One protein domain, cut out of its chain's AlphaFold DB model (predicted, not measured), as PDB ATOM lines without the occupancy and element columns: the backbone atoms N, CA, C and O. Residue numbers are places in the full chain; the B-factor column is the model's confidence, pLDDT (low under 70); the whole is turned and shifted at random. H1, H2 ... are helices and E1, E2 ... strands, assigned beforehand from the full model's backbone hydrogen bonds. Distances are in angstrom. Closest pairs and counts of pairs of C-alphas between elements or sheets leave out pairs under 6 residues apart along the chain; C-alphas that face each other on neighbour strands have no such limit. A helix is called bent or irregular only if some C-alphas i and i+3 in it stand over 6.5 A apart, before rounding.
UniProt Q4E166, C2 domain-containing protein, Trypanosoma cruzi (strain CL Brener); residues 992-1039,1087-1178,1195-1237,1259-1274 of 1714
ATOM      1  N   ILE A 992     -13.795 -24.315   8.135       29.27
ATOM      2  CA  ILE A 992     -12.433 -24.559   8.645       29.27
ATOM      3  C   ILE A 992     -11.755 -25.574   7.702       29.27
ATOM      4  O   ILE A 992     -12.199 -26.727   7.639       29.27
ATOM      5  N   PRO A 993     -10.684 -25.196   6.982       37.01
ATOM      6  CA  PRO A 993      -9.828 -26.127   6.240       37.01
ATOM      7  C   PRO A 993      -9.183 -27.200   7.140       37.01
ATOM      8  O   PRO A 993      -9.043 -27.028   8.343       37.01
ATOM      9  N   SER A 994      -8.765 -28.329   6.567       38.31
ATOM     10  CA  SER A 994      -8.471 -29.585   7.289       38.31
ATOM     11  C   SER A 994      -7.461 -29.535   8.447       38.31
ATOM     12  O   SER A 994      -7.458 -30.447   9.280       38.31
ATOM     13  N   ASP A 995      -6.612 -28.516   8.512       36.22
ATOM     14  CA  ASP A 995      -5.306 -28.601   9.175       36.22
ATOM     15  C   ASP A 995      -5.337 -28.142  10.650       36.22
ATOM     16  O   ASP A 995      -4.366 -28.308  11.383       36.22
ATOM     17  N   ALA A 996      -6.490 -27.653  11.120       30.12
ATOM     18  CA  ALA A 996      -6.730 -27.148  12.478       30.12
ATOM     19  C   ALA A 996      -6.922 -28.224  13.580       30.12
ATOM     20  O   ALA A 996      -7.097 -27.893  14.751       30.12
ATOM     21  N   GLN A 997      -6.939 -29.519  13.241       33.39
ATOM     22  CA  GLN A 997      -7.466 -30.605  14.097       33.39
ATOM     23  C   GLN A 997      -6.583 -31.029  15.300       33.39
ATOM     24  O   GLN A 997      -6.731 -32.146  15.797       33.39
ATOM     25  N   SER A 998      -5.651 -30.192  15.765       33.03
ATOM     26  CA  SER A 998      -4.623 -30.567  16.755       33.03
ATOM     27  C   SER A 998      -4.699 -29.860  18.113       33.03
ATOM     28  O   SER A 998      -3.839 -30.120  18.953       33.03
ATOM     29  N   LEU A 999      -5.680 -28.982  18.342       30.56
ATOM     30  CA  LEU A 999      -5.911 -28.334  19.639       30.56
ATOM     31  C   LEU A 999      -7.100 -29.013  20.337       30.56
ATOM     32  O   LEU A 999      -8.197 -29.057  19.781       30.56
ATOM     33  N   GLY A1000      -6.858 -29.608  21.508       31.33
ATOM     34  CA  GLY A1000      -7.888 -30.299  22.287       31.33
ATOM     35  C   GLY A1000      -8.779 -29.303  23.019       31.33
ATOM     36  O   GLY A1000      -8.306 -28.269  23.481       31.33
ATOM     37  N   ASP A1001     -10.070 -29.598  23.147       35.25
ATOM     38  CA  ASP A1001     -11.039 -28.606  23.621       35.25
ATOM     39  C   ASP A1001     -10.954 -28.346  25.144       35.25
ATOM     40  O   ASP A1001     -11.720 -27.532  25.654       35.25
ATOM     41  N   ALA A1002     -10.061 -29.046  25.863       33.19
ATOM     42  CA  ALA A1002      -9.839 -28.982  27.317       33.19
ATOM     43  C   ALA A1002      -9.388 -27.596  27.782       33.19
ATOM     44  O   ALA A1002      -9.868 -27.038  28.763       33.19
ATOM     45  N   GLU A1003      -8.440 -27.046  27.032       34.88
ATOM     46  CA  GLU A1003      -7.640 -25.882  27.397       34.88
ATOM     47  C   GLU A1003      -8.316 -24.570  26.946       34.88
ATOM     48  O   GLU A1003      -7.710 -23.506  27.003       34.88
ATOM     49  N   LEU A1004      -9.576 -24.620  26.489       37.44
ATOM     50  CA  LEU A1004     -10.250 -23.481  25.850       37.44
ATOM     51  C   LEU A1004     -10.809 -22.430  26.827       37.44
ATOM     52  O   LEU A1004     -11.176 -21.339  26.392       37.44
ATOM     53  N   ASP A1005     -10.856 -22.735  28.124       36.45
ATOM     54  CA  ASP A1005     -11.165 -21.745  29.164       36.45
ATOM     55  C   ASP A1005      -9.897 -20.962  29.601       36.45
ATOM     56  O   ASP A1005      -9.989 -19.984  30.343       36.45
ATOM     57  N   LEU A1006      -8.704 -21.340  29.110       44.57
ATOM     58  CA  LEU A1006      -7.422 -20.730  29.480       44.57
ATOM     59  C   LEU A1006      -7.079 -19.508  28.609       44.57
ATOM     60  O   LEU A1006      -6.521 -19.656  27.527       44.57
ATOM     61  N   LEU A1007      -7.295 -18.306  29.162       47.24
ATOM     62  CA  LEU A1007      -6.712 -17.009  28.751       47.24
ATOM     63  C   LEU A1007      -7.044 -16.487  27.321       47.24
ATOM     64  O   LEU A1007      -7.170 -17.249  26.366       47.24
ATOM     65  N   PRO A1008      -7.079 -15.153  27.098       48.09
ATOM     66  CA  PRO A1008      -7.206 -14.599  25.739       48.09
ATOM     67  C   PRO A1008      -6.009 -14.955  24.829       48.09
ATOM     68  O   PRO A1008      -6.127 -15.058  23.606       48.09
ATOM     69  N   LYS A1009      -4.842 -15.182  25.447       51.40
ATOM     70  CA  LYS A1009      -3.511 -15.287  24.824       51.40
ATOM     71  C   LYS A1009      -3.350 -16.492  23.874       51.40
ATOM     72  O   LYS A1009      -2.532 -16.443  22.957       51.40
ATOM     73  N   VAL A1010      -4.137 -17.564  24.046       51.21
ATOM     74  CA  VAL A1010      -3.984 -18.834  23.296       51.21
ATOM     75  C   VAL A1010      -4.223 -18.677  21.787       51.21
ATOM     76  O   VAL A1010      -3.577 -19.351  20.979       51.21
ATOM     77  N   PHE A1011      -5.111 -17.771  21.361       52.60
ATOM     78  CA  PHE A1011      -5.460 -17.654  19.942       52.60
ATOM     79  C   PHE A1011      -4.319 -17.115  19.074       52.60
ATOM     80  O   PHE A1011      -4.183 -17.542  17.923       52.60
ATOM     81  N   ILE A1012      -3.476 -16.224  19.602       57.79
ATOM     82  CA  ILE A1012      -2.488 -15.479  18.807       57.79
ATOM     83  C   ILE A1012      -1.462 -16.430  18.178       57.79
ATOM     84  O   ILE A1012      -1.325 -16.441  16.954       57.79
ATOM     85  N   LEU A1013      -0.842 -17.311  18.972       57.43
ATOM     86  CA  LEU A1013       0.159 -18.277  18.493       57.43
ATOM     87  C   LEU A1013      -0.428 -19.540  17.832       57.43
ATOM     88  O   LEU A1013       0.324 -20.342  17.276       57.43
ATOM     89  N   SER A1014      -1.751 -19.736  17.867       60.85
ATOM     90  CA  SER A1014      -2.389 -20.895  17.228       60.85
ATOM     91  C   SER A1014      -2.279 -20.847  15.686       60.85
ATOM     92  O   SER A1014      -2.355 -19.762  15.102       60.85
ATOM     93  N   PRO A1015      -2.151 -21.996  14.989       62.48
ATOM     94  CA  PRO A1015      -2.057 -22.060  13.521       62.48
ATOM     95  C   PRO A1015      -3.418 -21.946  12.800       62.48
ATOM     96  O   PRO A1015      -3.508 -22.218  11.606       62.48
ATOM     97  N   LEU A1016      -4.479 -21.591  13.528       67.91
ATOM     98  CA  LEU A1016      -5.851 -21.464  13.030       67.91
ATOM     99  C   LEU A1016      -6.006 -20.268  12.073       67.91
ATOM    100  O   LEU A1016      -5.263 -19.290  12.176       67.91
ATOM    101  N   SER A1017      -7.004 -20.288  11.185       74.65
ATOM    102  CA  SER A1017      -7.319 -19.110  10.359       74.65
ATOM    103  C   SER A1017      -7.920 -17.973  11.200       74.65
ATOM    104  O   SER A1017      -8.552 -18.217  12.229       74.65
ATOM    105  N   SER A1018      -7.792 -16.710  10.774       71.86
ATOM    106  CA  SER A1018      -8.340 -15.570  11.540       71.86
ATOM    107  C   SER A1018      -9.848 -15.691  11.794       71.86
ATOM    108  O   SER A1018     -10.328 -15.319  12.860       71.86
ATOM    109  N   LYS A1019     -10.598 -16.316  10.872       75.51
ATOM    110  CA  LYS A1019     -12.037 -16.593  11.037       75.51
ATOM    111  C   LYS A1019     -12.323 -17.608  12.146       75.51
ATOM    112  O   LYS A1019     -13.325 -17.479  12.844       75.51
ATOM    113  N   GLU A1020     -11.453 -18.600  12.316       74.50
ATOM    114  CA  GLU A1020     -11.530 -19.576  13.409       74.50
ATOM    115  C   GLU A1020     -11.206 -18.926  14.749       74.50
ATOM    116  O   GLU A1020     -11.978 -19.068  15.694       74.50
ATOM    117  N   LYS A1021     -10.109 -18.159  14.810       77.22
ATOM    118  CA  LYS A1021      -9.709 -17.411  16.009       77.22
ATOM    119  C   LYS A1021     -10.822 -16.458  16.460       77.22
ATOM    120  O   LYS A1021     -11.222 -16.505  17.620       77.22
ATOM    121  N   LEU A1022     -11.397 -15.685  15.533       82.26
ATOM    122  CA  LEU A1022     -12.534 -14.799  15.796       82.26
ATOM    123  C   LEU A1022     -13.755 -15.567  16.323       82.26
ATOM    124  O   LEU A1022     -14.400 -15.124  17.272       82.26
ATOM    125  N   HIS A1023     -14.082 -16.720  15.732       81.07
ATOM    126  CA  HIS A1023     -15.233 -17.515  16.157       81.07
ATOM    127  C   HIS A1023     -15.054 -18.107  17.564       81.07
ATOM    128  O   HIS A1023     -15.987 -18.053  18.368       81.07
ATOM    129  N   LEU A1024     -13.861 -18.619  17.880       79.08
ATOM    130  CA  LEU A1024     -13.531 -19.154  19.203       79.08
ATOM    131  C   LEU A1024     -13.461 -18.048  20.270       79.08
ATOM    132  O   LEU A1024     -13.942 -18.252  21.381       79.08
ATOM    133  N   TRP A1025     -12.962 -16.857  19.930       83.88
ATOM    134  CA  TRP A1025     -12.993 -15.686  20.814       83.88
ATOM    135  C   TRP A1025     -14.427 -15.211  21.105       83.88
ATOM    136  O   TRP A1025     -14.795 -15.010  22.264       83.88
ATOM    137  N   GLN A1026     -15.290 -15.127  20.084       85.21
ATOM    138  CA  GLN A1026     -16.717 -14.855  20.300       85.21
ATOM    139  C   GLN A1026     -17.376 -15.916  21.195       85.21
ATOM    140  O   GLN A1026     -18.260 -15.591  21.984       85.21
ATOM    141  N   GLU A1027     -16.975 -17.181  21.064       80.10
ATOM    142  CA  GLU A1027     -17.492 -18.288  21.868       80.10
ATOM    143  C   GLU A1027     -17.011 -18.226  23.328       80.10
ATOM    144  O   GLU A1027     -17.822 -18.415  24.235       80.10
ATOM    145  N   ARG A1028     -15.748 -17.845  23.571       82.37
ATOM    146  CA  ARG A1028     -15.229 -17.513  24.910       82.37
ATOM    147  C   ARG A1028     -16.096 -16.442  25.578       82.37
ATOM    148  O   ARG A1028     -16.573 -16.653  26.690       82.37
ATOM    149  N   LEU A1029     -16.385 -15.339  24.879       82.93
ATOM    150  CA  LEU A1029     -17.240 -14.263  25.400       82.93
ATOM    151  C   LEU A1029     -18.675 -14.729  25.703       82.93
ATOM    152  O   LEU A1029     -19.235 -14.339  26.728       82.93
ATOM    153  N   ARG A1030     -19.270 -15.605  24.875       81.93
ATOM    154  CA  ARG A1030     -20.588 -16.207  25.175       81.93
ATOM    155  C   ARG A1030     -20.558 -17.021  26.471       81.93
ATOM    156  O   ARG A1030     -21.496 -16.913  27.260       81.93
ATOM    157  N   ARG A1031     -19.496 -17.797  26.713       74.77
ATOM    158  CA  ARG A1031     -19.344 -18.604  27.938       74.77
ATOM    159  C   ARG A1031     -19.084 -17.759  29.173       74.77
ATOM    160  O   ARG A1031     -19.777 -17.961  30.163       74.77
ATOM    161  N   LEU A1032     -18.174 -16.784  29.109       75.31
ATOM    162  CA  LEU A1032     -17.928 -15.844  30.209       75.31
ATOM    163  C   LEU A1032     -19.223 -15.113  30.600       75.31
ATOM    164  O   LEU A1032     -19.556 -15.023  31.781       75.31
ATOM    165  N   LYS A1033     -20.018 -14.688  29.609       77.83
ATOM    166  CA  LYS A1033     -21.323 -14.060  29.835       77.83
ATOM    167  C   LYS A1033     -22.346 -15.009  30.447       77.83
ATOM    168  O   LYS A1033     -23.040 -14.619  31.383       77.83
ATOM    169  N   ALA A1034     -22.439 -16.244  29.955       71.27
ATOM    170  CA  ALA A1034     -23.312 -17.258  30.541       71.27
ATOM    171  C   ALA A1034     -22.908 -17.556  31.996       71.27
ATOM    172  O   ALA A1034     -23.767 -17.584  32.873       71.27
ATOM    173  N   HIS A1035     -21.603 -17.666  32.265       63.74
ATOM    174  CA  HIS A1035     -21.061 -17.893  33.599       63.74
ATOM    175  C   HIS A1035     -21.389 -16.728  34.548       63.74
ATOM    176  O   HIS A1035     -22.052 -16.967  35.556       63.74
ATOM    177  N   ARG A1036     -21.062 -15.474  34.185       65.13
ATOM    178  CA  ARG A1036     -21.418 -14.249  34.942       65.13
ATOM    179  C   ARG A1036     -22.937 -14.117  35.162       65.13
ATOM    180  O   ARG A1036     -23.366 -13.657  36.214       65.13
ATOM    181  N   THR A1037     -23.757 -14.561  34.206       64.96
ATOM    182  CA  THR A1037     -25.226 -14.592  34.354       64.96
ATOM    183  C   THR A1037     -25.692 -15.675  35.332       64.96
ATOM    184  O   THR A1037     -26.668 -15.463  36.042       64.96
ATOM    185  N   SER A1038     -24.999 -16.816  35.395       55.07
ATOM    186  CA  SER A1038     -25.316 -17.927  36.306       55.07
ATOM    187  C   SER A1038     -24.747 -17.780  37.724       55.07
ATOM    188  O   SER A1038     -25.275 -18.389  38.650       55.07
ATOM    189  N   SER A1039     -23.674 -16.999  37.902       51.72
ATOM    190  CA  SER A1039     -23.024 -16.781  39.202       51.72
ATOM    191  C   SER A1039     -23.653 -15.643  40.012       51.72
ATOM    192  O   SER A1039     -23.574 -15.665  41.241       51.72
ATOM    193  N   GLU A1087     -28.655  -2.598  18.767       59.79
ATOM    194  CA  GLU A1087     -29.433  -3.617  18.039       59.79
ATOM    195  C   GLU A1087     -29.148  -3.626  16.521       59.79
ATOM    196  O   GLU A1087     -29.054  -4.682  15.901       59.79
ATOM    197  N   SER A1088     -28.959  -2.450  15.909       64.55
ATOM    198  CA  SER A1088     -28.667  -2.315  14.474       64.55
ATOM    199  C   SER A1088     -27.224  -2.676  14.109       64.55
ATOM    200  O   SER A1088     -26.960  -2.965  12.943       64.55
ATOM    201  N   LEU A1089     -26.292  -2.672  15.069       65.59
ATOM    202  CA  LEU A1089     -24.903  -3.085  14.834       65.59
ATOM    203  C   LEU A1089     -24.770  -4.602  14.764       65.59
ATOM    204  O   LEU A1089     -24.067  -5.092  13.885       65.59
ATOM    205  N   VAL A1090     -25.520  -5.344  15.589       62.34
ATOM    206  CA  VAL A1090     -25.587  -6.818  15.517       62.34
ATOM    207  C   VAL A1090     -25.996  -7.283  14.111       62.34
ATOM    208  O   VAL A1090     -25.424  -8.230  13.581       62.34
ATOM    209  N   VAL A1091     -26.949  -6.582  13.485       61.80
ATOM    210  CA  VAL A1091     -27.455  -6.897  12.135       61.80
ATOM    211  C   VAL A1091     -26.482  -6.487  11.022       61.80
ATOM    212  O   VAL A1091     -26.434  -7.146   9.988       61.80
ATOM    213  N   LYS A1092     -25.725  -5.398  11.200       63.25
ATOM    214  CA  LYS A1092     -24.826  -4.863  10.160       63.25
ATOM    215  C   LYS A1092     -23.403  -5.416  10.200       63.25
ATOM    216  O   LYS A1092     -22.767  -5.444   9.154       63.25
ATOM    217  N   GLN A1093     -22.900  -5.770  11.385       64.41
ATOM    218  CA  GLN A1093     -21.483  -6.083  11.646       64.41
ATOM    219  C   GLN A1093     -20.507  -4.984  11.157       64.41
ATOM    220  O   GLN A1093     -19.352  -5.242  10.839       64.41
ATOM    221  N   ASP A1094     -20.993  -3.738  11.113       70.47
ATOM    222  CA  ASP A1094     -20.293  -2.546  10.621       70.47
ATOM    223  C   ASP A1094     -19.691  -1.767  11.802       70.47
ATOM    224  O   ASP A1094     -20.160  -0.691  12.185       70.47
ATOM    225  N   SER A1095     -18.696  -2.380  12.444       80.14
ATOM    226  CA  SER A1095     -17.969  -1.814  13.582       80.14
ATOM    227  C   SER A1095     -16.471  -2.093  13.494       80.14
ATOM    228  O   SER A1095     -16.032  -3.164  13.071       80.14
ATOM    229  N   ARG A1096     -15.670  -1.094  13.872       84.82
ATOM    230  CA  ARG A1096     -14.212  -1.089  13.694       84.82
ATOM    231  C   ARG A1096     -13.510  -0.294  14.791       84.82
ATOM    232  O   ARG A1096     -14.016   0.739  15.230       84.82
ATOM    233  N   ILE A1097     -12.325  -0.748  15.188       89.01
ATOM    234  CA  ILE A1097     -11.370   0.055  15.959       89.01
ATOM    235  C   ILE A1097     -10.567   0.873  14.942       89.01
ATOM    236  O   ILE A1097      -9.907   0.325  14.059       89.01
ATOM    237  N   VAL A1098     -10.666   2.196  15.036       87.08
ATOM    238  CA  VAL A1098     -10.015   3.151  14.132       87.08
ATOM    239  C   VAL A1098      -8.744   3.656  14.802       87.08
ATOM    240  O   VAL A1098      -8.824   4.341  15.820       87.08
ATOM    241  N   VAL A1099      -7.583   3.342  14.227       88.91
ATOM    242  CA  VAL A1099      -6.258   3.696  14.758       88.91
ATOM    243  C   VAL A1099      -5.560   4.630  13.778       88.91
ATOM    244  O   VAL A1099      -5.044   4.211  12.746       88.91
ATOM    245  N   HIS A1100      -5.562   5.924  14.091       87.34
ATOM    246  CA  HIS A1100      -4.872   6.951  13.322       87.34
ATOM    247  C   HIS A1100      -3.481   7.210  13.918       87.34
ATOM    248  O   HIS A1100      -3.319   7.915  14.917       87.34
ATOM    249  N   ILE A1101      -2.460   6.678  13.253       88.11
ATOM    250  CA  ILE A1101      -1.048   6.838  13.594       88.11
ATOM    251  C   ILE A1101      -0.572   8.198  13.082       88.11
ATOM    252  O   ILE A1101      -0.646   8.468  11.885       88.11
ATOM    253  N   MET A1102      -0.074   9.070  13.961       87.22
ATOM    254  CA  MET A1102       0.456  10.375  13.550       87.22
ATOM    255  C   MET A1102       1.949  10.280  13.229       87.22
ATOM    256  O   MET A1102       2.339  10.442  12.076       87.22
ATOM    257  N   ARG A1103       2.776   9.990  14.240       88.82
ATOM    258  CA  ARG A1103       4.244   9.945  14.154       88.82
ATOM    259  C   ARG A1103       4.843   9.152  15.310       88.82
ATOM    260  O   ARG A1103       4.178   8.993  16.330       88.82
ATOM    261  N   ALA A1104       6.097   8.736  15.184       87.66
ATOM    262  CA  ALA A1104       6.921   8.316  16.315       87.66
ATOM    263  C   ALA A1104       8.077   9.304  16.528       87.66
ATOM    264  O   ALA A1104       8.411  10.092  15.641       87.66
ATOM    265  N   THR A1105       8.670   9.273  17.717       85.22
ATOM    266  CA  THR A1105       9.867  10.036  18.076       85.22
ATOM    267  C   THR A1105      10.948   9.101  18.586       85.22
ATOM    268  O   THR A1105      10.632   8.072  19.190       85.22
ATOM    269  N   THR A1106      12.203   9.522  18.413       81.23
ATOM    270  CA  THR A1106      13.370   8.989  19.137       81.23
ATOM    271  C   THR A1106      13.543   7.466  19.039       81.23
ATOM    272  O   THR A1106      14.059   6.828  19.953       81.23
ATOM    273  N   LEU A1107      13.143   6.872  17.909       85.77
ATOM    274  CA  LEU A1107      13.455   5.480  17.572       85.77
ATOM    275  C   LEU A1107      14.980   5.311  17.389       85.77
ATOM    276  O   LEU A1107      15.640   6.242  16.933       85.77
ATOM    277  N   PRO A1108      15.563   4.143  17.704       80.54
ATOM    278  CA  PRO A1108      17.007   3.942  17.597       80.54
ATOM    279  C   PRO A1108      17.485   3.918  16.134       80.54
ATOM    280  O   PRO A1108      16.751   3.517  15.233       80.54
ATOM    281  N   GLN A1109      18.740   4.298  15.893       77.25
ATOM    282  CA  GLN A1109      19.382   4.240  14.575       77.25
ATOM    283  C   GLN A1109      20.049   2.870  14.353       77.25
ATOM    284  O   GLN A1109      20.541   2.257  15.296       77.25
ATOM    285  N   ARG A1110      20.118   2.377  13.109       76.84
ATOM    286  CA  ARG A1110      20.873   1.152  12.780       76.84
ATOM    287  C   ARG A1110      22.383   1.374  12.931       76.84
ATOM    288  O   ARG A1110      22.917   2.374  12.448       76.84
ATOM    289  N   SER A1111      23.093   0.428  13.549       67.45
ATOM    290  CA  SER A1111      24.536   0.545  13.828       67.45
ATOM    291  C   SER A1111      25.425   0.422  12.582       67.45
ATOM    292  O   SER A1111      26.603   0.772  12.625       67.45
ATOM    293  N   ASP A1112      24.883  -0.077  11.468       65.54
ATOM    294  CA  ASP A1112      25.565  -0.120  10.170       65.54
ATOM    295  C   ASP A1112      25.549   1.230   9.424       65.54
ATOM    296  O   ASP A1112      26.279   1.400   8.446       65.54
ATOM    297  N   GLY A1113      24.760   2.201   9.906       64.39
ATOM    298  CA  GLY A1113      24.568   3.510   9.288       64.39
ATOM    299  C   GLY A1113      23.539   3.537   8.152       64.39
ATOM    300  O   GLY A1113      23.371   4.584   7.526       64.39
ATOM    301  N   THR A1114      22.841   2.431   7.869       73.61
ATOM    302  CA  THR A1114      21.745   2.417   6.889       73.61
ATOM    303  C   THR A1114      20.506   3.141   7.438       73.61
ATOM    304  O   THR A1114      20.306   3.199   8.656       73.61
ATOM    305  N   PRO A1115      19.665   3.743   6.575       78.28
ATOM    306  CA  PRO A1115      18.449   4.415   7.022       78.28
ATOM    307  C   PRO A1115      17.482   3.428   7.687       78.28
ATOM    308  O   PRO A1115      17.199   2.369   7.134       78.28
ATOM    309  N   LEU A1116      16.956   3.800   8.856       83.37
ATOM    310  CA  LEU A1116      15.854   3.094   9.512       83.37
ATOM    311  C   LEU A1116      14.592   3.206   8.642       83.37
ATOM    312  O   LEU A1116      14.262   4.314   8.212       83.37
ATOM    313  N   GLU A1117      13.870   2.105   8.439       87.74
ATOM    314  CA  GLU A1117      12.582   2.069   7.734       87.74
ATOM    315  C   GLU A1117      11.465   1.611   8.689       87.74
ATOM    316  O   GLU A1117      10.977   0.482   8.584       87.74
ATOM    317  N   PRO A1118      11.053   2.434   9.668       91.62
ATOM    318  CA  PRO A1118      10.002   2.051  10.598       91.62
ATOM    319  C   PRO A1118       8.615   1.971   9.937       91.62
ATOM    320  O   PRO A1118       8.204   2.835   9.155       91.62
ATOM    321  N   PHE A1119       7.846   0.971  10.357       91.65
ATOM    322  CA  PHE A1119       6.408   0.831  10.137       91.65
ATOM    323  C   PHE A1119       5.710   0.417  11.443       91.65
ATOM    324  O   PHE A1119       6.360   0.029  12.418       91.65
ATOM    325  N   VAL A1120       4.381   0.514  11.477       92.27
ATOM    326  CA  VAL A1120       3.568   0.176  12.651       92.27
ATOM    327  C   VAL A1120       2.600  -0.948  12.305       92.27
ATOM    328  O   VAL A1120       1.879  -0.882  11.315       92.27
ATOM    329  N   GLU A1121       2.564  -1.967  13.148       92.22
ATOM    330  CA  GLU A1121       1.618  -3.076  13.107       92.22
ATOM    331  C   GLU A1121       0.677  -2.939  14.303       92.22
ATOM    332  O   GLU A1121       1.131  -2.745  15.432       92.22
ATOM    333  N   VAL A1122      -0.633  -3.005  14.069       91.55
ATOM    334  CA  VAL A1122      -1.637  -2.908  15.131       91.55
ATOM    335  C   VAL A1122      -2.538  -4.130  15.099       91.55
ATOM    336  O   VAL A1122      -3.193  -4.402  14.091       91.55
ATOM    337  N   GLY A1123      -2.551  -4.865  16.206       87.82
ATOM    338  CA  GLY A1123      -3.319  -6.085  16.399       87.82
ATOM    339  C   GLY A1123      -4.411  -5.934  17.453       87.82
ATOM    340  O   GLY A1123      -4.233  -5.247  18.458       87.82
ATOM    341  N   PHE A1124      -5.527  -6.624  17.234       89.08
ATOM    342  CA  PHE A1124      -6.548  -6.867  18.249       89.08
ATOM    343  C   PHE A1124      -7.139  -8.270  18.048       89.08
ATOM    344  O   PHE A1124      -7.626  -8.585  16.960       89.08
ATOM    345  N   VAL A1125      -7.085  -9.108  19.091       81.99
ATOM    346  CA  VAL A1125      -7.522 -10.522  19.112       81.99
ATOM    347  C   VAL A1125      -6.827 -11.403  18.059       81.99
ATOM    348  O   VAL A1125      -5.913 -12.162  18.372       81.99
ATOM    349  N   CYS A1126      -7.264 -11.322  16.803       77.54
ATOM    350  CA  CYS A1126      -6.783 -12.123  15.675       77.54
ATOM    351  C   CYS A1126      -6.645 -11.338  14.364       77.54
ATOM    352  O   CYS A1126      -6.203 -11.905  13.364       77.54
ATOM    353  N   GLU A1127      -7.032 -10.062  14.358       82.67
ATOM    354  CA  GLU A1127      -6.916  -9.169  13.211       82.67
ATOM    355  C   GLU A1127      -5.709  -8.249  13.416       82.67
ATOM    356  O   GLU A1127      -5.563  -7.623  14.466       82.67
ATOM    357  N   THR A1128      -4.839  -8.169  12.409       84.12
ATOM    358  CA  THR A1128      -3.601  -7.376  12.427       84.12
ATOM    359  C   THR A1128      -3.516  -6.527  11.168       84.12
ATOM    360  O   THR A1128      -3.559  -7.064  10.060       84.12
ATOM    361  N   VAL A1129      -3.368  -5.213  11.323       87.14
ATOM    362  CA  VAL A1129      -3.274  -4.259  10.210       87.14
ATOM    363  C   VAL A1129      -1.946  -3.509  10.298       87.14
ATOM    364  O   VAL A1129      -1.520  -3.114  11.380       87.14
ATOM    365  N   VAL A1130      -1.286  -3.322   9.156       89.01
ATOM    366  CA  VAL A1130       0.072  -2.772   9.059       89.01
ATOM    367  C   VAL A1130       0.043  -1.452   8.290       89.01
ATOM    368  O   VAL A1130      -0.653  -1.349   7.279       89.01
ATOM    369  N   SER A1131       0.783  -0.447   8.763       88.79
ATOM    370  CA  SER A1131       0.958   0.833   8.072       88.79
ATOM    371  C   SER A1131       1.961   0.740   6.924       88.79
ATOM    372  O   SER A1131       2.769  -0.187   6.850       88.79
ATOM    373  N   ARG A1132       2.021   1.769   6.074       84.12
ATOM    374  CA  ARG A1132       3.200   1.958   5.213       84.12
ATOM    375  C   ARG A1132       4.485   2.141   6.038       84.12
ATOM    376  O   ARG A1132       4.441   2.573   7.195       84.12
ATOM    377  N   SER A1133       5.626   1.874   5.409       85.92
ATOM    378  CA  SER A1133       6.947   2.234   5.936       85.92
ATOM    379  C   SER A1133       7.245   3.710   5.665       85.92
ATOM    380  O   SER A1133       6.925   4.217   4.591       85.92
ATOM    381  N   GLU A1134       7.884   4.375   6.620       84.94
ATOM    382  CA  GLU A1134       8.501   5.702   6.465       84.94
ATOM    383  C   GLU A1134      10.001   5.597   6.789       84.94
ATOM    384  O   GLU A1134      10.458   4.522   7.170       84.94
ATOM    385  N   VAL A1135      10.781   6.673   6.624       83.50
ATOM    386  CA  VAL A1135      12.246   6.655   6.833       83.50
ATOM    387  C   VAL A1135      12.681   7.576   7.983       83.50
ATOM    388  O   VAL A1135      12.257   8.728   8.056       83.50
ATOM    389  N   GLY A1136      13.594   7.093   8.837       80.49
ATOM    390  CA  GLY A1136      14.287   7.876   9.876       80.49
ATOM    391  C   GLY A1136      13.860   7.583  11.324       80.49
ATOM    392  O   GLY A1136      12.937   6.813  11.568       80.49
ATOM    393  N   THR A1137      14.537   8.202  12.302       79.46
ATOM    394  CA  THR A1137      14.323   7.956  13.749       79.46
ATOM    395  C   THR A1137      13.073   8.630  14.332       79.46
ATOM    396  O   THR A1137      12.602   8.255  15.404       79.46
ATOM    397  N   SER A1138      12.500   9.613  13.631       85.34
ATOM    398  CA  SER A1138      11.246  10.289  14.013       85.34
ATOM    399  C   SER A1138      10.243  10.321  12.839       85.34
ATOM    400  O   SER A1138       9.956  11.390  12.292       85.34
ATOM    401  N   PRO A1139       9.750   9.147  12.394       87.21
ATOM    402  CA  PRO A1139       8.884   8.995  11.221       87.21
ATOM    403  C   PRO A1139       7.493   9.603  11.442       87.21
ATOM    404  O   PRO A1139       7.001   9.665  12.568       87.21
ATOM    405  N   SER A1140       6.819  10.020  10.365       86.05
ATOM    406  CA  SER A1140       5.490  10.652  10.431       86.05
ATOM    407  C   SER A1140       4.532  10.101   9.372       86.05
ATOM    408  O   SER A1140       4.560  10.510   8.214       86.05
ATOM    409  N   TRP A1141       3.656   9.181   9.781       84.75
ATOM    410  CA  TRP A1141       2.733   8.480   8.886       84.75
ATOM    411  C   TRP A1141       1.451   9.271   8.577       84.75
ATOM    412  O   TRP A1141       1.053   9.345   7.415       84.75
ATOM    413  N   PHE A1142       0.792   9.861   9.578       83.34
ATOM    414  CA  PHE A1142      -0.564  10.434   9.449       83.34
ATOM    415  C   PHE A1142      -1.547   9.496   8.709       83.34
ATOM    416  O   PHE A1142      -2.238   9.891   7.769       83.34
ATOM    417  N   GLU A1143      -1.560   8.224   9.109       83.30
ATOM    418  CA  GLU A1143      -2.257   7.123   8.436       83.30
ATOM    419  C   GLU A1143      -3.351   6.539   9.333       83.30
ATOM    420  O   GLU A1143      -3.186   6.482  10.547       83.30
ATOM    421  N   THR A1144      -4.481   6.119   8.756       85.22
ATOM    422  CA  THR A1144      -5.608   5.543   9.510       85.22
ATOM    423  C   THR A1144      -5.794   4.075   9.167       85.22
ATOM    424  O   THR A1144      -6.223   3.745   8.064       85.22
ATOM    425  N   LEU A1145      -5.514   3.210  10.136       86.91
ATOM    426  CA  LEU A1145      -5.792   1.782  10.074       86.91
ATOM    427  C   LEU A1145      -7.185   1.514  10.661       86.91
ATOM    428  O   LEU A1145      -7.602   2.159  11.625       86.91
ATOM    429  N   ASN A1146      -7.916   0.571  10.071       85.62
ATOM    430  CA  ASN A1146      -9.244   0.160  10.526       85.62
ATOM    431  C   ASN A1146      -9.207  -1.340  10.823       85.62
ATOM    432  O   ASN A1146      -9.095  -2.136   9.893       85.62
ATOM    433  N   ILE A1147      -9.308  -1.718  12.095       88.15
ATOM    434  CA  ILE A1147      -9.342  -3.122  12.520       88.15
ATOM    435  C   ILE A1147     -10.812  -3.539  12.680       88.15
ATOM    436  O   ILE A1147     -11.547  -2.834  13.380       88.15
ATOM    437  N   PRO A1148     -11.277  -4.638  12.054       85.39
ATOM    438  CA  PRO A1148     -12.636  -5.143  12.251       85.39
ATOM    439  C   PRO A1148     -12.917  -5.447  13.729       85.39
ATOM    440  O   PRO A1148     -12.111  -6.089  14.397       85.39
ATOM    441  N   PHE A1149     -14.068  -5.010  14.241       87.32
ATOM    442  CA  PHE A1149     -14.484  -5.271  15.618       87.32
ATOM    443  C   PHE A1149     -15.853  -5.954  15.635       87.32
ATOM    444  O   PHE A1149     -16.880  -5.301  15.443       87.32
ATOM    445  N   SER A1150     -15.855  -7.268  15.874       82.46
ATOM    446  CA  SER A1150     -17.039  -8.131  15.735       82.46
ATOM    447  C   SER A1150     -17.276  -9.018  16.974       82.46
ATOM    448  O   SER A1150     -17.157 -10.245  16.873       82.46
ATOM    449  N   PRO A1151     -17.601  -8.435  18.147       84.31
ATOM    450  CA  PRO A1151     -18.050  -9.186  19.325       84.31
ATOM    451  C   PRO A1151     -19.386  -9.909  19.056       84.31
ATOM    452  O   PRO A1151     -20.103  -9.558  18.114       84.31
ATOM    453  N   PRO A1152     -19.774 -10.906  19.877       81.13
ATOM    454  CA  PRO A1152     -21.037 -11.625  19.687       81.13
ATOM    455  C   PRO A1152     -22.282 -10.743  19.905       81.13
ATOM    456  O   PRO A1152     -23.341 -11.029  19.345       81.13
ATOM    457  N   ASN A1153     -22.170  -9.677  20.702       81.00
ATOM    458  CA  ASN A1153     -23.204  -8.678  20.966       81.00
ATOM    459  C   ASN A1153     -22.575  -7.370  21.498       81.00
ATOM    460  O   ASN A1153     -21.453  -7.370  21.996       81.00
ATOM    461  N   PHE A1154     -23.290  -6.248  21.336       80.83
ATOM    462  CA  PHE A1154     -22.811  -4.879  21.614       80.83
ATOM    463  C   PHE A1154     -23.448  -4.244  22.864       80.83
ATOM    464  O   PHE A1154     -23.614  -3.025  22.930       80.83
ATOM    465  N   ASP A1155     -23.883  -5.059  23.822       79.60
ATOM    466  CA  ASP A1155     -24.399  -4.620  25.118       79.60
ATOM    467  C   ASP A1155     -23.304  -4.635  26.201       79.60
ATOM    468  O   ASP A1155     -22.293  -5.322  26.058       79.60
ATOM    469  N   ASP A1156     -23.481  -3.843  27.264       77.51
ATOM    470  CA  ASP A1156     -22.383  -3.509  28.186       77.51
ATOM    471  C   ASP A1156     -21.834  -4.730  28.944       77.51
ATOM    472  O   ASP A1156     -20.625  -4.864  29.125       77.51
ATOM    473  N   GLU A1157     -22.699  -5.694  29.267       75.15
ATOM    474  CA  GLU A1157     -22.332  -6.988  29.868       75.15
ATOM    475  C   GLU A1157     -21.415  -7.840  28.973       75.15
ATOM    476  O   GLU A1157     -20.715  -8.710  29.476       75.15
ATOM    477  N   THR A1158     -21.420  -7.635  27.647       81.35
ATOM    478  CA  THR A1158     -20.475  -8.306  26.735       81.35
ATOM    479  C   THR A1158     -19.203  -7.491  26.555       81.35
ATOM    480  O   THR A1158     -18.116  -8.058  26.541       81.35
ATOM    481  N   LEU A1159     -19.325  -6.171  26.392       82.87
ATOM    482  CA  LEU A1159     -18.184  -5.298  26.103       82.87
ATOM    483  C   LEU A1159     -17.248  -5.139  27.314       82.87
ATOM    484  O   LEU A1159     -16.044  -4.996  27.127       82.87
ATOM    485  N   SER A1160     -17.778  -5.244  28.537       78.92
ATOM    486  CA  SER A1160     -16.992  -5.301  29.781       78.92
ATOM    487  C   SER A1160     -16.240  -6.623  29.994       78.92
ATOM    488  O   SER A1160     -15.262  -6.642  30.727       78.92
ATOM    489  N   LEU A1161     -16.637  -7.721  29.337       81.66
ATOM    490  CA  LEU A1161     -15.943  -9.021  29.412       81.66
ATOM    491  C   LEU A1161     -14.742  -9.134  28.451       81.66
ATOM    492  O   LEU A1161     -14.176 -10.215  28.292       81.66
ATOM    493  N   ILE A1162     -14.367  -8.045  27.771       83.86
ATOM    494  CA  ILE A1162     -13.263  -8.023  26.807       83.86
ATOM    495  C   ILE A1162     -11.981  -7.556  27.509       83.86
ATOM    496  O   ILE A1162     -11.688  -6.366  27.607       83.86
ATOM    497  N   GLU A1163     -11.211  -8.540  27.967       78.82
ATOM    498  CA  GLU A1163      -9.894  -8.397  28.611       78.82
ATOM    499  C   GLU A1163      -8.751  -8.127  27.606       78.82
ATOM    500  O   GLU A1163      -7.611  -7.899  28.005       78.82
ATOM    501  N   ASP A1164      -9.021  -8.224  26.300       86.06
ATOM    502  CA  ASP A1164      -8.003  -8.212  25.246       86.06
ATOM    503  C   ASP A1164      -7.298  -6.847  25.082       86.06
ATOM    504  O   ASP A1164      -7.933  -5.791  24.996       86.06
ATOM    505  N   ASP A1165      -5.969  -6.876  24.948       87.75
ATOM    506  CA  ASP A1165      -5.153  -5.712  24.583       87.75
ATOM    507  C   ASP A1165      -5.290  -5.363  23.089       87.75
ATOM    508  O   ASP A1165      -5.192  -6.221  22.207       87.75
ATOM    509  N   ILE A1166      -5.378  -4.066  22.796       90.49
ATOM    510  CA  ILE A1166      -4.993  -3.498  21.503       90.49
ATOM    511  C   ILE A1166      -3.467  -3.335  21.532       90.49
ATOM    512  O   ILE A1166      -2.932  -2.533  22.304       90.49
ATOM    513  N   VAL A1167      -2.760  -4.101  20.701       90.50
ATOM    514  CA  VAL A1167      -1.290  -4.137  20.663       90.50
ATOM    515  C   VAL A1167      -0.793  -3.318  19.474       90.50
ATOM    516  O   VAL A1167      -1.096  -3.644  18.330       90.50
ATOM    517  N   VAL A1168      -0.022  -2.264  19.735       92.74
ATOM    518  CA  VAL A1168       0.632  -1.417  18.725       92.74
ATOM    519  C   VAL A1168       2.137  -1.684  18.773       92.74
ATOM    520  O   VAL A1168       2.809  -1.296  19.728       92.74
ATOM    521  N   SER A1169       2.682  -2.318  17.740       91.74
ATOM    522  CA  SER A1169       4.100  -2.672  17.635       91.74
ATOM    523  C   SER A1169       4.779  -1.864  16.533       91.74
ATOM    524  O   SER A1169       4.287  -1.798  15.408       91.74
ATOM    525  N   VAL A1170       5.924  -1.256  16.841       91.74
ATOM    526  CA  VAL A1170       6.754  -0.541  15.863       91.74
ATOM    527  C   VAL A1170       7.907  -1.446  15.448       91.74
ATOM    528  O   VAL A1170       8.690  -1.892  16.292       91.74
ATOM    529  N   TYR A1171       8.021  -1.695  14.148       90.93
ATOM    530  CA  TYR A1171       9.039  -2.554  13.553       90.93
ATOM    531  C   TYR A1171       9.869  -1.788  12.523       90.93
ATOM    532  O   TYR A1171       9.351  -0.933  11.815       90.93
ATOM    533  N   ASP A1172      11.144  -2.135  12.399       89.25
ATOM    534  CA  ASP A1172      12.029  -1.703  11.317       89.25
ATOM    535  C   ASP A1172      12.014  -2.723  10.166       89.25
ATOM    536  O   ASP A1172      12.192  -3.923  10.399       89.25
ATOM    537  N   LYS A1173      11.804  -2.252   8.932       85.80
ATOM    538  CA  LYS A1173      11.813  -3.054   7.701       85.80
ATOM    539  C   LYS A1173      13.233  -3.159   7.143       85.80
ATOM    540  O   LYS A1173      13.802  -2.184   6.660       85.80
ATOM    541  N   VAL A1174      13.809  -4.360   7.156       76.73
ATOM    542  CA  VAL A1174      15.159  -4.610   6.624       76.73
ATOM    543  C   VAL A1174      15.082  -5.491   5.383       76.73
ATOM    544  O   VAL A1174      14.630  -6.629   5.455       76.73
ATOM    545  N   GLU A1175      15.546  -4.984   4.241       74.64
ATOM    546  CA  GLU A1175      15.654  -5.753   2.998       74.64
ATOM    547  C   GLU A1175      17.063  -6.332   2.838       74.64
ATOM    548  O   GLU A1175      18.033  -5.612   2.610       74.64
ATOM    549  N   ILE A1176      17.178  -7.656   2.952       67.85
ATOM    550  CA  ILE A1176      18.442  -8.381   2.793       67.85
ATOM    551  C   ILE A1176      18.505  -8.963   1.370       67.85
ATOM    552  O   ILE A1176      17.627  -9.756   1.013       67.85
ATOM    553  N   PRO A1177      19.522  -8.629   0.550       58.40
ATOM    554  CA  PRO A1177      19.690  -9.227  -0.770       58.40
ATOM    555  C   PRO A1177      20.041 -10.717  -0.660       58.40
ATOM    556  O   PRO A1177      20.909 -11.123   0.116       58.40
ATOM    557  N   MET A1178      19.374 -11.542  -1.461       51.85
ATOM    558  CA  MET A1178      19.624 -12.976  -1.583       51.85
ATOM    559  C   MET A1178      20.547 -13.262  -2.771       51.85
ATOM    560  O   MET A1178      20.462 -12.616  -3.813       51.85
ATOM    561  N   ARG A1195      14.843 -10.173   0.484       63.35
ATOM    562  CA  ARG A1195      14.001 -10.711   1.550       63.35
ATOM    563  C   ARG A1195      13.801  -9.644   2.618       63.35
ATOM    564  O   ARG A1195      14.770  -9.210   3.237       63.35
ATOM    565  N   THR A1196      12.548  -9.279   2.855       69.85
ATOM    566  CA  THR A1196      12.141  -8.427   3.973       69.85
ATOM    567  C   THR A1196      12.212  -9.184   5.301       69.85
ATOM    568  O   THR A1196      11.784 -10.332   5.412       69.85
ATOM    569  N   GLU A1197      12.741  -8.519   6.322       76.05
ATOM    570  CA  GLU A1197      12.574  -8.847   7.738       76.05
ATOM    571  C   GLU A1197      11.866  -7.685   8.431       76.05
ATOM    572  O   GLU A1197      12.098  -6.527   8.072       76.05
ATOM    573  N   ARG A1198      11.072  -7.978   9.464       83.83
ATOM    574  CA  ARG A1198      10.670  -6.980  10.462       83.83
ATOM    575  C   ARG A1198      11.501  -7.163  11.729       83.83
ATOM    576  O   ARG A1198      11.814  -8.290  12.107       83.83
ATOM    577  N   ARG A1199      11.889  -6.065  12.377       81.86
ATOM    578  CA  ARG A1199      12.726  -6.084  13.590       81.86
ATOM    579  C   ARG A1199      12.121  -5.178  14.653       81.86
ATOM    580  O   ARG A1199      11.893  -4.004  14.386       81.86
ATOM    581  N   LEU A1200      11.790  -5.728  15.821       86.43
ATOM    582  CA  LEU A1200      10.999  -5.014  16.826       86.43
ATOM    583  C   LEU A1200      11.785  -3.849  17.448       86.43
ATOM    584  O   LEU A1200      12.822  -4.064  18.073       86.43
ATOM    585  N   LEU A1201      11.250  -2.632  17.329       86.43
ATOM    586  CA  LEU A1201      11.787  -1.427  17.973       86.43
ATOM    587  C   LEU A1201      11.105  -1.146  19.319       86.43
ATOM    588  O   LEU A1201      11.754  -0.685  20.254       86.43
ATOM    589  N   GLY A1202       9.808  -1.445  19.437       87.23
ATOM    590  CA  GLY A1202       9.063  -1.332  20.692       87.23
ATOM    591  C   GLY A1202       7.573  -1.618  20.552       87.23
ATOM    592  O   GLY A1202       7.035  -1.637  19.446       87.23
ATOM    593  N   THR A1203       6.911  -1.840  21.687       89.43
ATOM    594  CA  THR A1203       5.477  -2.159  21.770       89.43
ATOM    595  C   THR A1203       4.733  -1.201  22.693       89.43
ATOM    596  O   THR A1203       5.288  -0.679  23.658       89.43
ATOM    597  N   LEU A1204       3.453  -1.001  22.419       90.27
ATOM    598  CA  LEU A1204       2.475  -0.361  23.286       90.27
ATOM    599  C   LEU A1204       1.277  -1.308  23.396       90.27
ATOM    600  O   LEU A1204       0.819  -1.855  22.394       90.27
ATOM    601  N   ARG A1205       0.774  -1.503  24.613       88.28
ATOM    602  CA  ARG A1205      -0.401  -2.326  24.911       88.28
ATOM    603  C   ARG A1205      -1.441  -1.453  25.600       88.28
ATOM    604  O   ARG A1205      -1.099  -0.732  26.534       88.28
ATOM    605  N   LEU A1206      -2.668  -1.469  25.085       87.73
ATOM    606  CA  LEU A1206      -3.791  -0.668  25.569       87.73
ATOM    607  C   LEU A1206      -5.002  -1.596  25.770       87.73
ATOM    608  O   LEU A1206      -5.550  -2.056  24.763       87.73
ATOM    609  N   PRO A1207      -5.459  -1.857  27.007       87.27
ATOM    610  CA  PRO A1207      -6.613  -2.726  27.235       87.27
ATOM    611  C   PRO A1207      -7.868  -2.196  26.536       87.27
ATOM    612  O   PRO A1207      -8.168  -1.000  26.628       87.27
ATOM    613  N   PHE A1208      -8.642  -3.073  25.886       88.48
ATOM    614  CA  PHE A1208      -9.890  -2.698  25.206       88.48
ATOM    615  C   PHE A1208     -10.830  -1.885  26.107       88.48
ATOM    616  O   PHE A1208     -11.387  -0.870  25.675       88.48
ATOM    617  N   PHE A1209     -10.958  -2.295  27.372       82.56
ATOM    618  CA  PHE A1209     -11.819  -1.649  28.363       82.56
ATOM    619  C   PHE A1209     -11.528  -0.144  28.512       82.56
ATOM    620  O   PHE A1209     -12.451   0.667  28.535       82.56
ATOM    621  N   THR A1210     -10.255   0.263  28.442       81.10
ATOM    622  CA  THR A1210      -9.857   1.684  28.498       81.10
ATOM    623  C   THR A1210     -10.462   2.492  27.350       81.10
ATOM    624  O   THR A1210     -10.935   3.611  27.548       81.10
ATOM    625  N   LEU A1211     -10.475   1.936  26.134       84.21
ATOM    626  CA  LEU A1211     -11.049   2.597  24.960       84.21
ATOM    627  C   LEU A1211     -12.583   2.695  25.040       84.21
ATOM    628  O   LEU A1211     -13.170   3.639  24.507       84.21
ATOM    629  N   TYR A1212     -13.210   1.726  25.703       83.15
ATOM    630  CA  TYR A1212     -14.655   1.600  25.888       83.15
ATOM    631  C   TYR A1212     -15.206   2.542  26.982       83.15
ATOM    632  O   TYR A1212     -16.266   3.152  26.800       83.15
ATOM    633  N   GLU A1213     -14.461   2.749  28.071       77.64
ATOM    634  CA  GLU A1213     -14.787   3.739  29.109       77.64
ATOM    635  C   GLU A1213     -14.506   5.192  28.697       77.64
ATOM    636  O   GLU A1213     -15.182   6.122  29.156       77.64
ATOM    637  N   ALA A1214     -13.498   5.408  27.845       77.06
ATOM    638  CA  ALA A1214     -12.999   6.738  27.515       77.06
ATOM    639  C   ALA A1214     -14.072   7.693  26.954       77.06
ATOM    640  O   ALA A1214     -15.032   7.303  26.283       77.06
ATOM    641  N   ASP A1215     -13.884   8.997  27.183       72.20
ATOM    642  CA  ASP A1215     -14.831  10.027  26.753       72.20
ATOM    643  C   ASP A1215     -15.069  10.010  25.238       72.20
ATOM    644  O   ASP A1215     -14.210  10.382  24.438       72.20
ATOM    645  N   GLN A1216     -16.300   9.656  24.855       71.34
ATOM    646  CA  GLN A1216     -16.727   9.471  23.460       71.34
ATOM    647  C   GLN A1216     -16.032   8.279  22.762       71.34
ATOM    648  O   GLN A1216     -15.856   8.312  21.543       71.34
ATOM    649  N   ALA A1217     -15.670   7.248  23.537       80.70
ATOM    650  CA  ALA A1217     -15.059   5.985  23.117       80.70
ATOM    651  C   ALA A1217     -13.778   6.166  22.282       80.70
ATOM    652  O   ALA A1217     -13.621   5.593  21.198       80.70
ATOM    653  N   ARG A1218     -12.892   7.057  22.750       82.22
ATOM    654  CA  ARG A1218     -11.643   7.432  22.075       82.22
ATOM    655  C   ARG A1218     -10.525   7.801  23.047       82.22
ATOM    656  O   ARG A1218     -10.781   8.403  24.085       82.22
ATOM    657  N   VAL A1219      -9.283   7.564  22.639       80.75
ATOM    658  CA  VAL A1219      -8.071   8.028  23.328       80.75
ATOM    659  C   VAL A1219      -7.169   8.735  22.311       80.75
ATOM    660  O   VAL A1219      -7.053   8.304  21.167       80.75
ATOM    661  N   GLU A1220      -6.548   9.843  22.704       83.11
ATOM    662  CA  GLU A1220      -5.617  10.609  21.867       83.11
ATOM    663  C   GLU A1220      -4.445  11.072  22.729       83.11
ATOM    664  O   GLU A1220      -4.660  11.600  23.822       83.11
ATOM    665  N   GLY A1221      -3.214  10.874  22.259       80.80
ATOM    666  CA  GLY A1221      -2.032  11.212  23.044       80.80
ATOM    667  C   GLY A1221      -0.708  10.823  22.399       80.80
ATOM    668  O   GLY A1221      -0.649  10.328  21.271       80.80
ATOM    669  N   GLN A1222       0.361  11.067  23.151       83.29
ATOM    670  CA  GLN A1222       1.705  10.564  22.896       83.29
ATOM    671  C   GLN A1222       1.995   9.508  23.964       83.29
ATOM    672  O   GLN A1222       1.890   9.792  25.153       83.29
ATOM    673  N   PHE A1223       2.298   8.290  23.529       85.93
ATOM    674  CA  PHE A1223       2.429   7.110  24.375       85.93
ATOM    675  C   PHE A1223       3.885   6.624  24.347       85.93
ATOM    676  O   PHE A1223       4.442   6.498  23.251       85.93
ATOM    677  N   PRO A1224       4.524   6.340  25.495       83.50
ATOM    678  CA  PRO A1224       5.846   5.722  25.509       83.50
ATOM    679  C   PRO A1224       5.775   4.294  24.948       83.50
ATOM    680  O   PRO A1224       4.809   3.567  25.181       83.50
ATOM    681  N   LEU A1225       6.809   3.887  24.213       84.32
ATOM    682  CA  LEU A1225       6.971   2.522  23.719       84.32
ATOM    683  C   LEU A1225       7.800   1.710  24.718       84.32
ATOM    684  O   LEU A1225       8.921   2.083  25.066       84.32
ATOM    685  N   SER A1226       7.289   0.546  25.115       82.97
ATOM    686  CA  SER A1226       8.079  -0.488  25.778       82.97
ATOM    687  C   SER A1226       9.046  -1.091  24.759       82.97
ATOM    688  O   SER A1226       8.687  -1.961  23.958       82.97
ATOM    689  N   THR A1227      10.267  -0.558  24.722       78.49
ATOM    690  CA  THR A1227      11.324  -1.029  23.820       78.49
ATOM    691  C   THR A1227      12.051  -2.245  24.394       78.49
ATOM    692  O   THR A1227      12.171  -2.360  25.618       78.49
ATOM    693  N   PRO A1228      12.596  -3.145  23.558       73.49
ATOM    694  CA  PRO A1228      13.404  -4.255  24.049       73.49
ATOM    695  C   PRO A1228      14.672  -3.739  24.761       73.49
ATOM    696  O   PRO A1228      15.132  -2.627  24.492       73.49
ATOM    697  N   ARG A1229      15.242  -4.510  25.699       69.93
ATOM    698  CA  ARG A1229      16.449  -4.087  26.451       69.93
ATOM    699  C   ARG A1229      17.692  -4.092  25.550       69.93
ATOM    700  O   ARG A1229      18.434  -3.119  25.504       69.93
ATOM    701  N   TRP A1230      17.864  -5.231  24.879       66.22
ATOM    702  CA  TRP A1230      18.808  -5.630  23.831       66.22
ATOM    703  C   TRP A1230      18.346  -5.417  22.384       66.22
ATOM    704  O   TRP A1230      17.844  -6.390  21.845       66.22
ATOM    705  N   VAL A1231      18.492  -4.269  21.708       62.99
ATOM    706  CA  VAL A1231      18.199  -4.216  20.248       62.99
ATOM    707  C   VAL A1231      19.501  -4.357  19.451       62.99
ATOM    708  O   VAL A1231      20.094  -3.378  19.006       62.99
ATOM    709  N   LEU A1232      20.002  -5.591  19.330       61.61
ATOM    710  CA  LEU A1232      21.293  -5.863  18.682       61.61
ATOM    711  C   LEU A1232      21.291  -5.427  17.204       61.61
ATOM    712  O   LEU A1232      20.380  -5.764  16.448       61.61
ATOM    713  N   GLY A1233      22.323  -4.672  16.807       61.47
ATOM    714  CA  GLY A1233      22.415  -4.014  15.494       61.47
ATOM    715  C   GLY A1233      21.880  -2.574  15.454       61.47
ATOM    716  O   GLY A1233      21.789  -1.993  14.373       61.47
ATOM    717  N   TYR A1234      21.533  -1.988  16.604       71.82
ATOM    718  CA  TYR A1234      21.022  -0.621  16.724       71.82
ATOM    719  C   TYR A1234      21.753   0.163  17.824       71.82
ATOM    720  O   TYR A1234      22.326  -0.413  18.749       71.82
ATOM    721  N   LEU A1235      21.720   1.489  17.710       66.54
ATOM    722  CA  LEU A1235      22.249   2.469  18.656       66.54
ATOM    723  C   LEU A1235      21.110   3.415  19.085       66.54
ATOM    724  O   LEU A1235      20.235   3.709  18.264       66.54
ATOM    725  N   PRO A1236      21.084   3.912  20.336       64.15
ATOM    726  CA  PRO A1236      20.135   4.952  20.735       64.15
ATOM    727  C   PRO A1236      20.334   6.227  19.896       64.15
ATOM    728  O   PRO A1236      21.438   6.493  19.419       64.15
ATOM    729  N   ASP A1237      19.276   7.023  19.716       52.42
ATOM    730  CA  ASP A1237      19.367   8.288  18.976       52.42
ATOM    731  C   ASP A1237      20.257   9.284  19.750       52.42
ATOM    732  O   ASP A1237      19.881   9.821  20.794       52.42
ATOM    733  N   HIS A1259      12.744   8.787  25.961       71.31
ATOM    734  CA  HIS A1259      12.225   7.450  25.684       71.31
ATOM    735  C   HIS A1259      11.437   7.393  24.358       71.31
ATOM    736  O   HIS A1259      10.628   8.291  24.098       71.31
ATOM    737  N   PRO A1260      11.648   6.355  23.521       83.96
ATOM    738  CA  PRO A1260      10.955   6.216  22.243       83.96
ATOM    739  C   PRO A1260       9.439   6.247  22.443       83.96
ATOM    740  O   PRO A1260       8.913   5.591  23.343       83.96
ATOM    741  N   SER A1261       8.724   7.024  21.628       84.88
ATOM    742  CA  SER A1261       7.292   7.269  21.844       84.88
ATOM    743  C   SER A1261       6.516   7.386  20.536       84.88
ATOM    744  O   SER A1261       7.082   7.714  19.492       84.88
ATOM    745  N   ILE A1262       5.211   7.118  20.585       90.09
ATOM    746  CA  ILE A1262       4.319   7.139  19.425       90.09
ATOM    747  C   ILE A1262       3.086   8.009  19.689       90.09
ATOM    748  O   ILE A1262       2.437   7.914  20.728       90.09
ATOM    749  N   GLN A1263       2.760   8.887  18.743       89.02
ATOM    750  CA  GLN A1263       1.609   9.782  18.809       89.02
ATOM    751  C   GLN A1263       0.438   9.177  18.025       89.02
ATOM    752  O   GLN A1263       0.517   9.005  16.803       89.02
ATOM    753  N   LEU A1264      -0.649   8.858  18.732       89.85
ATOM    754  CA  LEU A1264      -1.782   8.075  18.232       89.85
ATOM    755  C   LEU A1264      -3.124   8.742  18.556       89.85
ATOM    756  O   LEU A1264      -3.286   9.407  19.579       89.85
ATOM    757  N   TYR A1265      -4.105   8.482  17.696       87.30
ATOM    758  CA  TYR A1265      -5.528   8.658  17.964       87.30
ATOM    759  C   TYR A1265      -6.230   7.313  17.755       87.30
ATOM    760  O   TYR A1265      -6.089   6.712  16.692       87.30
ATOM    761  N   ILE A1266      -6.990   6.845  18.741       89.75
ATOM    762  CA  ILE A1266      -7.705   5.563  18.707       89.75
ATOM    763  C   ILE A1266      -9.173   5.811  19.052       89.75
ATOM    764  O   ILE A1266      -9.469   6.572  19.971       89.75
ATOM    765  N   ALA A1267     -10.104   5.192  18.325       87.21
ATOM    766  CA  ALA A1267     -11.537   5.293  18.600       87.21
ATOM    767  C   ALA A1267     -12.301   4.017  18.228       87.21
ATOM    768  O   ALA A1267     -12.036   3.419  17.185       87.21
ATOM    769  N   LEU A1268     -13.315   3.660  19.018       86.15
ATOM    770  CA  LEU A1268     -14.361   2.741  18.567       86.15
ATOM    771  C   LEU A1268     -15.274   3.464  17.572       86.15
ATOM    772  O   LEU A1268     -15.684   4.608  17.794       86.15
ATOM    773  N   TRP A1269     -15.604   2.797  16.468       77.23
ATOM    774  CA  TRP A1269     -16.559   3.298  15.489       77.23
ATOM    775  C   TRP A1269     -17.662   2.264  15.202       77.23
ATOM    776  O   TRP A1269     -17.336   1.131  14.842       77.23
ATOM    777  N   PRO A1270     -18.953   2.647  15.312       79.17
ATOM    778  CA  PRO A1270     -19.430   3.890  15.937       79.17
ATOM    779  C   PRO A1270     -19.010   3.976  17.422       79.17
ATOM    780  O   PRO A1270     -18.638   2.957  18.002       79.17
ATOM    781  N   PRO A1271     -19.039   5.170  18.045       75.65
ATOM    782  CA  PRO A1271     -18.554   5.354  19.413       75.65
ATOM    783  C   PRO A1271     -19.447   4.636  20.435       75.65
ATOM    784  O   PRO A1271     -20.441   5.175  20.923       75.65
ATOM    785  N   LEU A1272     -19.069   3.403  20.762       75.98
ATOM    786  CA  LEU A1272     -19.647   2.594  21.827       75.98
ATOM    787  C   LEU A1272     -19.029   3.029  23.159       75.98
ATOM    788  O   LEU A1272     -18.015   2.483  23.573       75.98
ATOM    789  N   ARG A1273     -19.618   4.035  23.811       70.00
ATOM    790  CA  ARG A1273     -19.257   4.395  25.190       70.00
ATOM    791  C   ARG A1273     -19.902   3.403  26.166       70.00
ATOM    792  O   ARG A1273     -21.068   3.040  25.967       70.00
ATOM    793  N   HIS A1274     -19.190   3.043  27.231       71.37
ATOM    794  CA  HIS A1274     -19.795   2.495  28.444       71.37
ATOM    795  C   HIS A1274     -20.803   3.498  29.046       71.37
ATOM    796  O   HIS A1274     -20.611   4.720  28.967       71.37
TER     797      HIS A1274
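Overview. This is residues 992 to 1039, 1087 to 1178, 1195 to 1237 and 1259 to 1274 of the 1714 residues of the protein "C2 domain-containing protein" of Trypanosoma cruzi (strain CL Brener) (UniProt Q4E166). Two four-stranded sheets stand face to face as a sandwich with crossed strands, and the far ends of E5 and E6 run on past E2 as a two-stranded arm. Toward the other end lie H6, at the rim of both sheets, and the long helix H3 with short H1 and H2 near it. The printed part has 199 residues, with six named helices and eight named strands in the order H1 H2 H3 H4 E1 E2 E3 E4 H5 E5 E6 H6 E7 E8; both sheets are antiparallel, ordered E4 E1 E8 E7 and E3 E2 E5 E6. The class is mixed, helices and strands; the whole is compact, with a radius of gyration of the C-alphas of 18.8 A and spans of 60 by 43 by 29 A.

Arrangement. Begin with the twisted sheet of E4, residues 1143 to 1148, E1, 1096 to 1105, E8, 1261 to 1269, and E7, 1218 to 1224. Look there for N 1099 and O 1145, 2.9 A, N 1098 and O 1267, 2.8 A, and N 1264 and O 1221, 2.9 A, within hydrogen-bond range. The other sheet, also twisted, has E3, residues 1127 to 1130, E2, 1118 to 1124, E5, 1165 to 1177, and E6, 1195 to 1207. Its pairs include N 1122 and O 1129, 2.8 A, N 1121 and O 1169, 2.8 A, and N 1168 and O 1204, 2.8 A; E2 and E3 form a hairpin. The facing parts of this sandwich are 9.6 A centre to centre, with strands at 51 degrees. H6, residues 1208 to 1213, is on the first sheet at a height of 7.8 A, only just over none of its strands, with two C-alphas falling on E8 and two on E7; it only grazes the second. H3, residues 1018 to 1039, only just grazes the second sheet with residues 1018 to 1022. H3 only just touches H2, residues 1010 to 1013, at C-alphas 1021 and 1011, 5.8 A, and H5, residues 1156 to 1159, at C-alphas 1033 and 1158, 6.6 A, with 3 pairs of C-alphas within 8 A each; its residues 1021 to 1025 alone touch H2 and 1029 to 1033 alone touch H5. H1, residues 1001 to 1005, is irregular, with C-alphas 1002 and 1005 7.6 A apart, and is close to H3 but not clearly touching, at C-alphas 1005 and 1028, 7.2 A. H4, residues 1087 to 1092, touches no helix and is on neither sheet. Every O i to N i+4 pair is within hydrogen-bond range in H3 and H6; H4 has 1 of 2, H1 has 0 of 1 and 0 of 2 O i to N i+3 pairs, and H2 and H5 are too short for an O i to N i+4 pair.

Along the chain. Find C-alpha 1018 at (-8.340, -15.570, 11.540); from there H3 runs 31.3 A. E5 spans 35.7 A to C-alpha 1177 at (19.690, -9.227, -0.770), and E6 spans 33.9 A, bending by 62 degrees at residue 1201. E1 spans 26.9 A, bending by 51 degrees at residue 1102, and E8 spans 25.0 A to C-alpha 1269 at (-16.559, 3.298, 15.489).

Size, cuts and confidence. The two farthest C-alphas, of Ser 1038 and Gly 1113, are 60.6 A apart. Look for three cuts, with C-alpha gaps of 25.7 A from 1039 to 1087, 6.8 A from 1178 to 1195 and 9.8 A from 1237 to 1259. The links E1 to E2 and E3 to E4 are long. Mean pLDDT of the printed part is 75.1; 53 residues are under 70, among them 992 to 1016.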